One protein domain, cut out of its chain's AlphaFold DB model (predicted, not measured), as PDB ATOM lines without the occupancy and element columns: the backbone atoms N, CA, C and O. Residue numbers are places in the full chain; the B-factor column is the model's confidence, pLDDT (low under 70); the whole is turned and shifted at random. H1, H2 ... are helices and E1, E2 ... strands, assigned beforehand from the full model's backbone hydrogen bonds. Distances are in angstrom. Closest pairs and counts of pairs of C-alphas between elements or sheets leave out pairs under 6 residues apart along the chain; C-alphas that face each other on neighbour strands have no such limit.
ATOM      1  N   ARG A   3     -51.846  16.163 -14.032       87.81
ATOM      2  CA  ARG A   3     -52.815  15.561 -13.116       87.81
ATOM      3  C   ARG A   3     -52.404  15.838 -11.684       87.81
ATOM      4  O   ARG A   3     -51.305  15.445 -11.277       87.81
ATOM      5  N   TRP A   4     -53.306  16.424 -10.913       89.56
ATOM      6  CA  TRP A   4     -53.164  16.496  -9.463       89.56
ATOM      7  C   TRP A   4     -53.672  15.214  -8.784       89.56
ATOM      8  O   TRP A   4     -54.809  14.783  -8.976       89.56
ATOM      9  N   GLU A   5     -52.826  14.586  -7.970       90.19
ATOM     10  CA  GLU A   5     -53.211  13.514  -7.053       90.19
ATOM     11  C   GLU A   5     -53.355  14.075  -5.641       90.19
ATOM     12  O   GLU A   5     -52.377  14.401  -4.965       90.19
ATOM     13  N   ARG A   6     -54.606  14.148  -5.194       82.69
ATOM     14  CA  ARG A   6     -54.976  14.823  -3.955       82.69
ATOM     15  C   ARG A   6     -54.450  14.145  -2.694       82.69
ATOM     16  O   ARG A   6     -54.015  14.843  -1.788       82.69
ATOM     17  N   GLU A   7     -54.480  12.817  -2.637       86.75
ATOM     18  CA  GLU A   7     -54.149  12.054  -1.422       86.75
ATOM     19  C   GLU A   7     -52.698  12.251  -0.966       86.75
ATOM     20  O   GLU A   7     -52.427  12.263   0.229       86.75
ATOM     21  N   ASN A   8     -51.778  12.449  -1.916       86.94
ATOM     22  CA  ASN A   8     -50.348  12.610  -1.643       86.94
ATOM     23  C   ASN A   8     -49.827  14.019  -1.951       86.94
ATOM     24  O   ASN A   8     -48.613  14.226  -1.931       86.94
ATOM     25  N   SER A   9     -50.712  14.955  -2.312       84.12
ATOM     26  CA  SER A   9     -50.353  16.304  -2.777       84.12
ATOM     27  C   SER A   9     -49.296  16.296  -3.895       84.12
ATOM     28  O   SER A   9     -48.352  17.086  -3.887       84.12
ATOM     29  N   LYS A  10     -49.425  15.366  -4.851       88.38
ATOM     30  CA  LYS A  10     -48.468  15.195  -5.954       88.38
ATOM     31  C   LYS A  10     -49.042  15.720  -7.259       88.38
ATOM     32  O   LYS A  10     -50.126  15.317  -7.677       88.38
ATOM     33  N   LEU A  11     -48.263  16.548  -7.948       86.50
ATOM     34  CA  LEU A  11     -48.540  16.942  -9.323       86.50
ATOM     35  C   LEU A  11     -47.726  16.072 -10.282       86.50
ATOM     36  O   LEU A  11     -46.495  16.088 -10.263       86.50
ATOM     37  N   TYR A  12     -48.414  15.344 -11.153       89.00
ATOM     38  CA  TYR A  12     -47.786  14.602 -12.237       89.00
ATOM     39  C   TYR A  12     -47.876  15.415 -13.519       89.00
ATOM     40  O   TYR A  12     -48.951  15.866 -13.908       89.00
ATOM     41  N   MET A  13     -46.746  15.574 -14.198       86.75
ATOM     42  CA  MET A  13     -46.658  16.313 -15.449       86.75
ATOM     43  C   MET A  13     -45.809  15.535 -16.443       86.75
ATOM     44  O   MET A  13     -44.733  15.032 -16.120       86.75
ATOM     45  N   GLN A  14     -46.295  15.447 -17.676       84.38
ATOM     46  CA  GLN A  14     -45.505  14.902 -18.766       84.38
ATOM     47  C   GLN A  14     -44.345  15.848 -19.080       84.38
ATOM     48  O   GLN A  14     -44.564  17.008 -19.433       84.38
ATOM     49  N   ARG A  15     -43.119  15.332 -18.970       77.88
ATOM     50  CA  ARG A  15     -41.906  16.060 -19.337       77.88
ATOM     51  C   ARG A  15     -41.995  16.502 -20.799       77.88
ATOM     52  O   ARG A  15     -42.321  15.695 -21.671       77.88
ATOM     53  N   ARG A  16     -41.710  17.779 -21.050       76.50
ATOM     54  CA  ARG A  16     -41.461  18.305 -22.394       76.50
ATOM     55  C   ARG A  16     -39.985  18.666 -22.483       76.50
ATOM     56  O   ARG A  16     -39.476  19.343 -21.596       76.50
ATOM     57  N   ASP A  17     -39.318  18.167 -23.514       78.38
ATOM     58  CA  ASP A  17     -37.916  18.468 -23.783       78.38
ATOM     59  C   ASP A  17     -37.824  19.593 -24.827       78.38
ATOM     60  O   ASP A  17     -38.595  19.612 -25.788       78.38
ATOM     61  N   GLY A  18     -36.880  20.519 -24.634       81.25
ATOM     62  CA  GLY A  18     -36.648  21.666 -25.521       81.25
ATOM     63  C   GLY A  18     -37.334  22.966 -25.086       81.25
ATOM     64  O   GLY A  18     -38.084  23.010 -24.110       81.25
ATOM     65  N   GLU A  19     -37.047  24.051 -25.810       83.19
ATOM     66  CA  GLU A  19     -37.699  25.343 -25.590       83.19
ATOM     67  C   GLU A  19     -39.153  25.305 -26.069       83.19
ATOM     68  O   GLU A  19     -39.460  24.864 -27.177       83.19
ATOM     69  N   LEU A  20     -40.062  25.796 -25.226       85.62
ATOM     70  CA  LEU A  20     -41.471  25.931 -25.574       85.62
ATOM     71  C   LEU A  20     -41.694  27.223 -26.364       85.62
ATOM     72  O   LEU A  20     -41.282  28.302 -25.930       85.62
ATOM     73  N   GLY A  21     -42.417  27.128 -27.478       92.06
ATOM     74  CA  GLY A  21     -42.962  28.298 -28.153       92.06
ATOM     75  C   GLY A  21     -44.041  28.989 -27.313       92.06
ATOM     76  O   GLY A  21     -44.527  28.474 -26.303       92.06
ATOM     77  N   ASN A  22     -44.437  30.197 -27.725       93.12
ATOM     78  CA  ASN A  22     -45.407  31.001 -26.970       93.12
ATOM     79  C   ASN A  22     -46.763  30.300 -26.811       93.12
ATOM     80  O   ASN A  22     -47.383  30.392 -25.753       93.12
ATOM     81  N   LYS A  23     -47.213  29.570 -27.840       93.94
ATOM     82  CA  LYS A  23     -48.453  28.790 -27.777       93.94
ATOM     83  C   LYS A  23     -48.347  27.708 -26.702       93.94
ATOM     84  O   LYS A  23     -49.220  27.605 -25.846       93.94
ATOM     85  N   GLU A  24     -47.263  26.941 -26.717       91.81
ATOM     86  CA  GLU A  24     -47.037  25.838 -25.789       91.81
ATOM     87  C   GLU A  24     -46.870  26.321 -24.345       91.81
ATOM     88  O   GLU A  24     -47.311  25.631 -23.425       91.81
ATOM     89  N   LYS A  25     -46.270  27.504 -24.141       92.62
ATOM     90  CA  LYS A  25     -46.197  28.169 -22.830       92.62
ATOM     91  C   LYS A  25     -47.585  28.527 -22.303       92.62
ATOM     92  O   LYS A  25     -47.895  28.227 -21.154       92.62
ATOM     93  N   ILE A  26     -48.443  29.111 -23.143       95.19
ATOM     94  CA  ILE A  26     -49.821  29.460 -22.762       95.19
ATOM     95  C   ILE A  26     -50.646  28.205 -22.464       95.19
ATOM     96  O   ILE A  26     -51.382  28.194 -21.478       95.19
ATOM     97  N   GLU A  27     -50.529  27.155 -23.279       93.88
ATOM     98  CA  GLU A  27     -51.188  25.865 -23.036       93.88
ATOM     99  C   GLU A  27     -50.710  25.218 -21.736       93.88
ATOM    100  O   GLU A  27     -51.518  24.677 -20.987       93.88
ATOM    101  N   LEU A  28     -49.409  25.285 -21.440       91.88
ATOM    102  CA  LEU A  28     -48.872  24.754 -20.192       91.88
ATOM    103  C   LEU A  28     -49.409  25.534 -18.987       91.88
ATOM    104  O   LEU A  28     -49.959  24.913 -18.083       91.88
ATOM    105  N   ALA A  29     -49.300  26.866 -18.995       94.81
ATOM    106  CA  ALA A  29     -49.738  27.731 -17.897       94.81
ATOM    107  C   ALA A  29     -51.250  27.601 -17.635       94.81
ATOM    108  O   ALA A  29     -51.644  27.288 -16.519       94.81
ATOM    109  N   THR A  30     -52.056  27.768 -18.690       95.81
ATOM    110  CA  THR A  30     -53.146  26.848 -19.073       95.81
ATOM    111  C   THR A  30     -53.602  25.783 -18.072       95.81
ATOM    112  O   THR A  30     -54.219  26.032 -17.037       95.81
ATOM    113  N   TYR A  31     -53.263  24.552 -18.449       94.38
ATOM    114  CA  TYR A  31     -53.617  23.329 -17.747       94.38
ATOM    115  C   TYR A  31     -52.991  23.241 -16.355       94.38
ATOM    116  O   TYR A  31     -53.591  22.674 -15.449       94.38
ATOM    117  N   PHE A  32     -51.794  23.801 -16.166       93.62
ATOM    118  CA  PHE A  32     -51.143  23.840 -14.859       93.62
ATOM    119  C   PHE A  32     -51.984  24.596 -13.832       93.62
ATOM    120  O   PHE A  32     -52.227  24.090 -12.737       93.62
ATOM    121  N   ALA A  33     -52.467  25.779 -14.198       96.12
ATOM    122  CA  ALA A  33     -53.268  26.595 -13.309       96.12
ATOM    123  C   ALA A  33     -54.636  25.974 -13.014       96.12
ATOM    124  O   ALA A  33     -55.091  26.018 -11.871       96.12
ATOM    125  N   GLU A  34     -55.269  25.369 -14.020       95.56
ATOM    126  CA  GLU A  34     -56.540  24.657 -13.868       95.56
ATOM    127  C   GLU A  34     -56.416  23.483 -12.885       95.56
ATOM    128  O   GLU A  34     -57.151  23.439 -11.898       95.56
ATOM    129  N   GLU A  35     -55.448  22.588 -13.103       95.19
ATOM    130  CA  GLU A  35     -55.242  21.394 -12.272       95.19
ATOM    131  C   GLU A  35     -54.905  21.744 -10.817       95.19
ATOM    132  O   GLU A  35     -55.477  21.166  -9.891       95.19
ATOM    133  N   ILE A  36     -54.008  22.714 -10.594       93.69
ATOM    134  CA  ILE A  36     -53.652  23.145  -9.235       93.69
ATOM    135  C   ILE A  36     -54.852  23.780  -8.533       93.69
ATOM    136  O   ILE A  36     -55.126  23.460  -7.376       93.69
ATOM    137  N   SER A  37     -55.595  24.645  -9.223       95.56
ATOM    138  CA  SER A  37     -56.726  25.347  -8.609       95.56
ATOM    139  C   SER A  37     -57.854  24.390  -8.247       95.56
ATOM    140  O   SER A  37     -58.425  24.497  -7.165       95.56
ATOM    141  N   GLN A  38     -58.132  23.413  -9.110       94.12
ATOM    142  CA  GLN A  38     -59.105  22.356  -8.835       94.12
ATOM    143  C   GLN A  38     -58.648  21.458  -7.685       94.12
ATOM    144  O   GLN A  38     -59.458  21.095  -6.837       94.12
ATOM    145  N   GLY A  39     -57.356  21.129  -7.625       92.44
ATOM    146  CA  GLY A  39     -56.785  20.313  -6.558       92.44
ATOM    147  C   GLY A  39     -56.831  20.976  -5.180       92.44
ATOM    148  O   GLY A  39     -57.165  20.312  -4.198       92.44
ATOM    149  N   LEU A  40     -56.507  22.271  -5.108       92.25
ATOM    150  CA  LEU A  40     -56.434  23.033  -3.855       92.25
ATOM    151  C   LEU A  40     -57.802  23.521  -3.369       92.25
ATOM    152  O   LEU A  40     -58.069  23.484  -2.171       92.25
ATOM    153  N   LEU A  41     -58.669  23.964  -4.281       94.50
ATOM    154  CA  LEU A  41     -59.946  24.607  -3.952       94.50
ATOM    155  C   LEU A  41     -61.152  23.727  -4.306       94.50
ATOM    156  O   LEU A  41     -62.222  24.244  -4.616       94.50
ATOM    157  N   PHE A  42     -61.017  22.398  -4.254       91.38
ATOM    158  CA  PHE A  42     -62.105  21.477  -4.620       91.38
ATOM    159  C   PHE A  42     -63.396  21.674  -3.787       91.38
ATOM    160  O   PHE A  42     -64.471  21.314  -4.262       91.38
ATOM    161  N   GLU A  43     -63.317  22.245  -2.574       95.06
ATOM    162  CA  GLU A  43     -64.486  22.606  -1.734       95.06
ATOM    163  C   GLU A  43     -64.999  24.032  -1.976       95.06
ATOM    164  O   GLU A  43     -66.095  24.373  -1.543       95.06
ATOM    165  N   MET A  44     -64.227  24.861  -2.679       95.81
ATOM    166  CA  MET A  44     -64.506  26.273  -2.964       95.81
ATOM    167  C   MET A  44     -64.533  26.488  -4.481       95.81
ATOM    168  O   MET A  44     -63.731  27.232  -5.050       95.81
ATOM    169  N   ALA A  45     -65.432  25.768  -5.156       94.38
ATOM    170  CA  ALA A  45     -65.473  25.708  -6.616       94.38
ATOM    171  C   ALA A  45     -65.667  27.081  -7.288       94.38
ATOM    172  O   ALA A  45     -65.193  27.302  -8.402       94.38
ATOM    173  N   ASP A  46     -66.321  28.017  -6.601       96.88
ATOM    174  CA  ASP A  46     -66.506  29.410  -7.014       96.88
ATOM    175  C   ASP A  46     -65.192  30.209  -7.065       96.88
ATOM    176  O   ASP A  46     -65.077  31.153  -7.846       96.88
ATOM    177  N   GLN A  47     -64.187  29.807  -6.283       95.12
ATOM    178  CA  GLN A  47     -62.878  30.459  -6.215       95.12
ATOM    179  C   GLN A  47     -61.861  29.878  -7.207       95.12
ATOM    180  O   GLN A  47     -60.846  30.521  -7.495       95.12
ATOM    181  N   ILE A  48     -62.131  28.693  -7.772       96.25
ATOM    182  CA  ILE A  48     -61.249  28.024  -8.743       96.25
ATOM    183  C   ILE A  48     -60.873  28.947  -9.917       96.25
ATOM    184  O   ILE A  48     -59.679  29.035 -10.212       96.25
ATOM    185  N   PRO A  49     -61.807  29.664 -10.582       96.19
ATOM    186  CA  PRO A  49     -61.452  30.519 -11.717       96.19
ATOM    187  C   PRO A  49     -60.482  31.644 -11.340       96.19
ATOM    188  O   PRO A  49     -59.554  31.938 -12.092       96.19
ATOM    189  N   SER A  50     -60.667  32.241 -10.159       94.50
ATOM    190  CA  SER A  50     -59.828  33.333  -9.658       94.50
ATOM    191  C   SER A  50     -58.399  32.865  -9.380       94.50
ATOM    192  O   SER A  50     -57.441  33.525  -9.786       94.50
ATOM    193  N   LEU A  51     -58.243  31.704  -8.731       95.31
ATOM    194  CA  LEU A  51     -56.924  31.128  -8.477       95.31
ATOM    195  C   LEU A  51     -56.246  30.668  -9.777       95.31
ATOM    196  O   LEU A  51     -55.051  30.904  -9.959       95.31
ATOM    197  N   ALA A  52     -57.004  30.092 -10.714       97.12
ATOM    198  CA  ALA A  52     -56.461  29.646 -11.993       97.12
ATOM    199  C   ALA A  52     -55.926  30.826 -12.817       97.12
ATOM    200  O   ALA A  52     -54.852  30.745 -13.410       97.12
ATOM    201  N   GLU A  53     -56.623  31.964 -12.821       96.06
ATOM    202  CA  GLU A  53     -56.126  33.171 -13.484       96.06
ATOM    203  C   GLU A  53     -54.804  33.651 -12.863       96.06
ATOM    204  O   GLU A  53     -53.838  33.909 -13.587       96.06
ATOM    205  N   LEU A  54     -54.731  33.707 -11.528       95.69
ATOM    206  CA  LEU A  54     -53.531  34.119 -10.796       95.69
ATOM    207  C   LEU A  54     -52.328  33.221 -11.107       95.69
ATOM    208  O   LEU A  54     -51.260  33.715 -11.475       95.69
ATOM    209  N   ILE A  55     -52.504  31.902 -11.004       95.88
ATOM    210  CA  ILE A  55     -51.432  30.931 -11.251       95.88
ATOM    211  C   ILE A  55     -50.995  30.966 -12.715       95.88
ATOM    212  O   ILE A  55     -49.800  30.896 -12.996       95.88
ATOM    213  N   LYS A  56     -51.931  31.121 -13.657       97.31
ATOM    214  CA  LYS A  56     -51.611  31.217 -15.084       97.31
ATOM    215  C   LYS A  56     -50.761  32.448 -15.387       97.31
ATOM    216  O   LYS A  56     -49.755  32.325 -16.084       97.31
ATOM    217  N   VAL A  57     -51.144  33.619 -14.875       96.31
ATOM    218  CA  VAL A  57     -50.377  34.861 -15.075       96.31
ATOM    219  C   VAL A  57     -49.010  34.757 -14.402       96.31
ATOM    220  O   VAL A  57     -48.007  35.076 -15.036       96.31
ATOM    221  N   GLY A  58     -48.951  34.243 -13.170       95.31
ATOM    222  CA  GLY A  58     -47.690  33.991 -12.470       95.31
ATOM    223  C   GLY A  58     -46.770  33.050 -13.252       95.31
ATOM    224  O   GLY A  58     -45.611  33.378 -13.475       95.31
ATOM    225  N   SER A  59     -47.303  31.938 -13.763       94.12
ATOM    226  CA  SER A  59     -46.543  30.957 -14.545       94.12
ATOM    227  C   SER A  59     -45.994  31.527 -15.852       94.12
ATOM    228  O   SER A  59     -44.899  31.147 -16.250       94.12
ATOM    229  N   LEU A  60     -46.726  32.417 -16.529       95.06
ATOM    230  CA  LEU A  60     -46.245  33.076 -17.751       95.06
ATOM    231  C   LEU A  60     -45.131  34.096 -17.487       95.06
ATOM    232  O   LEU A  60     -44.410  34.457 -18.416       95.06
ATOM    233  N   LEU A  61     -45.011  34.559 -16.244       94.19
ATOM    234  CA  LEU A  61     -43.993  35.496 -15.774       94.19
ATOM    235  C   LEU A  61     -42.931  34.797 -14.917       94.19
ATOM    236  O   LEU A  61     -42.282  35.452 -14.106       94.19
ATOM    237  N   ASP A  62     -42.797  33.473 -15.051       92.25
ATOM    238  CA  ASP A  62     -41.837  32.645 -14.312       92.25
ATOM    239  C   ASP A  62     -41.880  32.860 -12.786       92.25
ATOM    240  O   ASP A  62     -40.869  32.742 -12.098       92.25
ATOM    241  N   PHE A  63     -43.059  33.203 -12.256       92.75
ATOM    242  CA  PHE A  63     -43.297  33.534 -10.851       92.75
ATOM    243  C   PHE A  63     -42.326  34.571 -10.272       92.75
ATOM    244  O   PHE A  63     -42.001  34.509  -9.091       92.75
ATOM    245  N   GLN A  64     -41.882  35.549 -11.068       93.12
ATOM    246  CA  GLN A  64     -41.003  36.600 -10.555       93.12
ATOM    247  C   GLN A  64     -41.635  37.347  -9.371       93.12
ATOM    248  O   GLN A  64     -42.723  37.912  -9.505       93.12
ATOM    249  N   ASP A  65     -40.916  37.418  -8.248       88.56
ATOM    250  CA  ASP A  65     -41.408  37.933  -6.961       88.56
ATOM    251  C   ASP A  65     -42.120  39.288  -7.076       88.56
ATOM    252  O   ASP A  65     -43.237  39.462  -6.591       88.56
ATOM    253  N   ALA A  66     -41.515  40.251  -7.779       91.00
ATOM    254  CA  ALA A  66     -42.100  41.580  -7.958       91.00
ATOM    255  C   ALA A  66     -43.403  41.552  -8.779       91.00
ATOM    256  O   ALA A  66     -44.344  42.294  -8.485       91.00
ATOM    257  N   ALA A  67     -43.474  40.689  -9.798       93.38
ATOM    258  CA  ALA A  67     -44.666  40.520 -10.622       93.38
ATOM    259  C   ALA A  67     -45.789  39.829  -9.838       93.38
ATOM    260  O   ALA A  67     -46.936  40.272  -9.897       93.38
ATOM    261  N   VAL A  68     -45.455  38.800  -9.054       90.94
ATOM    262  CA  VAL A  68     -46.394  38.118  -8.152       90.94
ATOM    263  C   VAL A  68     -46.912  39.086  -7.087       90.94
ATOM    264  O   VAL A  68     -48.121  39.174  -6.882       90.94
ATOM    265  N   GLY A  69     -46.038  39.890  -6.477       90.94
ATOM    266  CA  GLY A  69     -46.431  40.903  -5.497       90.94
ATOM    267  C   GLY A  69     -47.409  41.935  -6.069       90.94
ATOM    268  O   GLY A  69     -48.422  42.258  -5.443       90.94
ATOM    269  N   PHE A  70     -47.167  42.414  -7.296       91.94
ATOM    270  CA  PHE A  70     -48.118  43.293  -7.981       91.94
ATOM    271  C   PHE A  70     -49.442  42.581  -8.296       91.94
ATOM    272  O   PHE A  70     -50.511  43.158  -8.089       91.94
ATOM    273  N   LEU A  71     -49.384  41.335  -8.771       92.38
ATOM    274  CA  LEU A  71     -50.557  40.539  -9.116       92.38
ATOM    275  C   LEU A  71     -51.473  40.331  -7.897       92.38
ATOM    276  O   LEU A  71     -52.672  40.607  -7.992       92.38
ATOM    277  N   LEU A  72     -50.916  39.952  -6.743       91.75
ATOM    278  CA  LEU A  72     -51.660  39.817  -5.484       91.75
ATOM    279  C   LEU A  72     -52.317  41.143  -5.083       91.75
ATOM    280  O   LEU A  72     -53.532  41.196  -4.876       91.75
ATOM    281  N   LYS A  73     -51.549  42.241  -5.098       91.94
ATOM    282  CA  LYS A  73     -52.062  43.585  -4.801       91.94
ATOM    283  C   LYS A  73     -53.209  43.987  -5.728       91.94
ATOM    284  O   LYS A  73     -54.194  44.559  -5.268       91.94
ATOM    285  N   SER A  74     -53.115  43.675  -7.022       91.62
ATOM    286  CA  SER A  74     -54.154  44.003  -8.010       91.62
ATOM    287  C   SER A  74     -55.480  43.273  -7.765       91.62
ATOM    288  O   SER A  74     -56.539  43.784  -8.126       91.62
ATOM    289  N   LYS A  75     -55.431  42.103  -7.116       90.19
ATOM    290  CA  LYS A  75     -56.605  41.327  -6.696       90.19
ATOM    291  C   LYS A  75     -56.999  41.581  -5.237       90.19
ATOM    292  O   LYS A  75     -57.862  40.878  -4.723       90.19
ATOM    293  N   ASN A  76     -56.410  42.587  -4.581       92.06
ATOM    294  CA  ASN A  76     -56.630  42.882  -3.161       92.06
ATOM    295  C   ASN A  76     -56.316  41.691  -2.233       92.06
ATOM    296  O   ASN A  76     -56.913  41.544  -1.169       92.06
ATOM    297  N   LEU A  77     -55.364  40.847  -2.635       91.50
ATOM    298  CA  LEU A  77     -54.856  39.752  -1.822       91.50
ATOM    299  C   LEU A  77     -53.646  40.228  -1.023       91.50
ATOM    300  O   LEU A  77     -52.792  40.957  -1.532       91.50
ATOM    301  N   GLN A  78     -53.588  39.805   0.234       87.94
ATOM    302  CA  GLN A  78     -52.472  40.049   1.138       87.94
ATOM    303  C   GLN A  78     -52.027  38.708   1.700       87.94
ATOM    304  O   GLN A  78     -52.865  37.842   1.958       87.94
ATOM    305  N   LEU A  79     -50.718  38.540   1.848       86.81
ATOM    306  CA  LEU A  79     -50.173  37.412   2.585       86.81
ATOM    307  C   LEU A  79     -50.368  37.676   4.076       86.81
ATOM    308  O   LEU A  79     -50.275  38.821   4.529       86.81
ATOM    309  N   PHE A  80     -50.658  36.623   4.833       90.06
ATOM    310  CA  PHE A  80     -50.581  36.730   6.279       90.06
ATOM    311  C   PHE A  80     -49.103  36.787   6.699       90.06
ATOM    312  O   PHE A  80     -48.263  36.190   6.020       90.06
ATOM    313  N   PRO A  81     -48.759  37.483   7.797       89.06
ATOM    314  CA  PRO A  81     -47.378  37.551   8.281       89.06
ATOM    315  C   PRO A  81     -46.725  36.170   8.442       89.06
ATOM    316  O   PRO A  81     -45.553  35.995   8.127       89.06
ATOM    317  N   GLU A  82     -47.498  35.167   8.860       91.94
ATOM    318  CA  GLU A  82     -47.045  33.784   9.007       91.94
ATOM    319  C   GLU A  82     -46.618  33.157   7.667       91.94
ATOM    320  O   GLU A  82     -45.638  32.408   7.615       91.94
ATOM    321  N   ASP A  83     -47.325  33.480   6.580       87.88
ATOM    322  CA  ASP A  83     -46.996  33.010   5.233       87.88
ATOM    323  C   ASP A  83     -45.752  33.727   4.692       87.88
ATOM    324  O   ASP A  83     -44.896  33.100   4.062       87.88
ATOM    325  N   GLU A  84     -45.610  35.028   4.967       87.62
ATOM    326  CA  GLU A  84     -44.403  35.783   4.614       87.62
ATOM    327  C   GLU A  84     -43.167  35.211   5.321       87.62
ATOM    328  O   GLU A  84     -42.143  34.962   4.679       87.62
ATOM    329  N   ASP A  85     -43.263  34.925   6.622       89.75
ATOM    330  CA  ASP A  85     -42.183  34.313   7.401       89.75
ATOM    331  C   ASP A  85     -41.815  32.912   6.879       89.75
ATOM    332  O   ASP A  85     -40.631  32.556   6.770       89.75
ATOM    333  N   PHE A  86     -42.813  32.112   6.494       89.38
ATOM    334  CA  PHE A  86     -42.598  30.801   5.882       89.38
ATOM    335  C   PHE A  86     -41.853  30.898   4.536       89.38
ATOM    336  O   PHE A  86     -40.879  30.173   4.298       89.38
ATOM    337  N   LEU A  87     -42.257  31.819   3.658       85.00
ATOM    338  CA  LEU A  87     -41.590  32.038   2.370       85.00
ATOM    339  C   LEU A  87     -40.155  32.553   2.563       85.00
ATOM    340  O   LEU A  87     -39.208  32.016   1.985       85.00
ATOM    341  N   ASN A  88     -39.957  33.525   3.452       85.31
ATOM    342  CA  ASN A  88     -38.639  34.104   3.720       85.31
ATOM    343  C   ASN A  88     -37.658  33.086   4.330       85.31
ATOM    344  O   ASN A  88     -36.469  33.074   3.988       85.31
ATOM    345  N   SER A  89     -38.141  32.207   5.214       88.19
ATOM    346  CA  SER A  89     -37.314  31.163   5.838       88.19
ATOM    347  C   SER A  89     -36.929  30.043   4.865       88.19
ATOM    348  O   SER A  89     -35.798  29.554   4.915       88.19
ATOM    349  N   SER A  90     -37.816  29.679   3.936       75.50
ATOM    350  CA  SER A  90     -37.548  28.665   2.905       75.50
ATOM    351  C   SER A  90     -36.621  29.170   1.790       75.50
ATOM    352  O   SER A  90     -35.736  28.430   1.354       75.50
ATOM    353  N   MET A  91     -36.731  30.442   1.392       65.19
ATOM    354  CA  MET A  91     -35.845  31.062   0.393       65.19
ATOM    355  C   MET A  91     -34.431  31.339   0.932       65.19
ATOM    356  O   MET A  91     -33.449  31.265   0.189       65.19
ATOM    357  N   SER A  92     -34.290  31.578   2.239       57.31
ATOM    358  CA  SER A  92     -32.988  31.825   2.881       57.31
ATOM    359  C   SER A  92     -32.134  30.561   3.081       57.31
ATOM    360  O   SER A  92     -30.934  30.664   3.336       57.31
ATOM    361  N   GLY A  93     -32.706  29.362   2.918       49.78
ATOM    362  CA  GLY A  93     -31.977  28.089   2.997       49.78
ATOM    363  C   GLY A  93     -31.025  27.818   1.820       49.78
ATOM    364  O   GLY A  93     -30.182  26.928   1.919       49.78
TER     365      GLY A  93
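Overview. This is residues 3 to 93 of the 98 residues of an uncharacterized protein of Arundo donax (UniProt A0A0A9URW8). A small two-stranded hairpin, E1 and E2, packs through E1 on the later part of the longest helix, H1, and a row of helices continues from there: H2 folds back beside H1, and H3 folds back in turn beside residues 54 to 58 of H2, with few contacts. The last helix, H4, sticks out free of this body. The printed part has 91 residues, with two named strands and then four named helices in the order E1 E2 H1 H2 H3 H4; the sheet, E1 - E2, is antiparallel and the class is mostly helix. The whole is only just compact, close to loose, with a radius of gyration of the C-alphas of 14.4 A, and spans 37 by 30 by 29 A.

Along the chain. E1 is residues 3 to 5, 6.4 A long, beginning at C-alpha 3 at (-52.815, 15.561, -13.116). E2 is residues 10 to 13, 9.7 A long. H1 is residues 22 to 40, 26.8 A long, with C-alpha 22 at (-45.407, 31.001, -26.970). H2 is residues 48 to 60, 18.2 A, and H3 is residues 65 to 74, 14.2 A. H4 is residues 81 to 93, 18.8 A, ending at C-alpha 93 at (-31.977, 28.089, 2.997).

Arrangement. E1 and E2 form a hairpin, antiparallel at 162 degrees between their directions; N 5 and O 10 are 2.8 A apart and N 12 and O 3 are 2.9 A apart, both within hydrogen-bond range. The closest C-alphas of E1 and H1 are those of Trp 4 and Gly 39, 6.0 A apart. E2 and H1 are near each other, with 7 pairs of C-alphas within 10 A. H1 and H2 touch as a helical hairpin, at a steep tilt of 39 degrees, opposite ways; their closest C-alphas, those of Ala 33 and Ala 52, are 4.6 A apart. H2 touches H3 with residues 54 to 58 alone, closest at the C-alphas of Gly 58 and Val 68, 6.1 A apart. These two form a second helical hairpin, at a shallow tilt of 32 degrees, opposite ways. H1 and H3 are apart, and H4 touches no helix and is apart from both strands. In H1, H2 and H3 every O i to N i+4 pair is within hydrogen-bond range; in H4 it is 8 of 9.

Size, cuts and confidence. The two C-alphas farthest apart are those of Gly 18 and Pro 81, at 38.9 A. Residues 80 to 93, of which 81 to 93 belong to H4, stand free; the body without them spans 37 by 32 by 18 A. The printed part has no cut. The links E1 to E2 and H2 to H3 are tight, the other three are short, and no link is long. The mean pLDDT of the printed part is 89.9, and residues 91 to 93 are under 70.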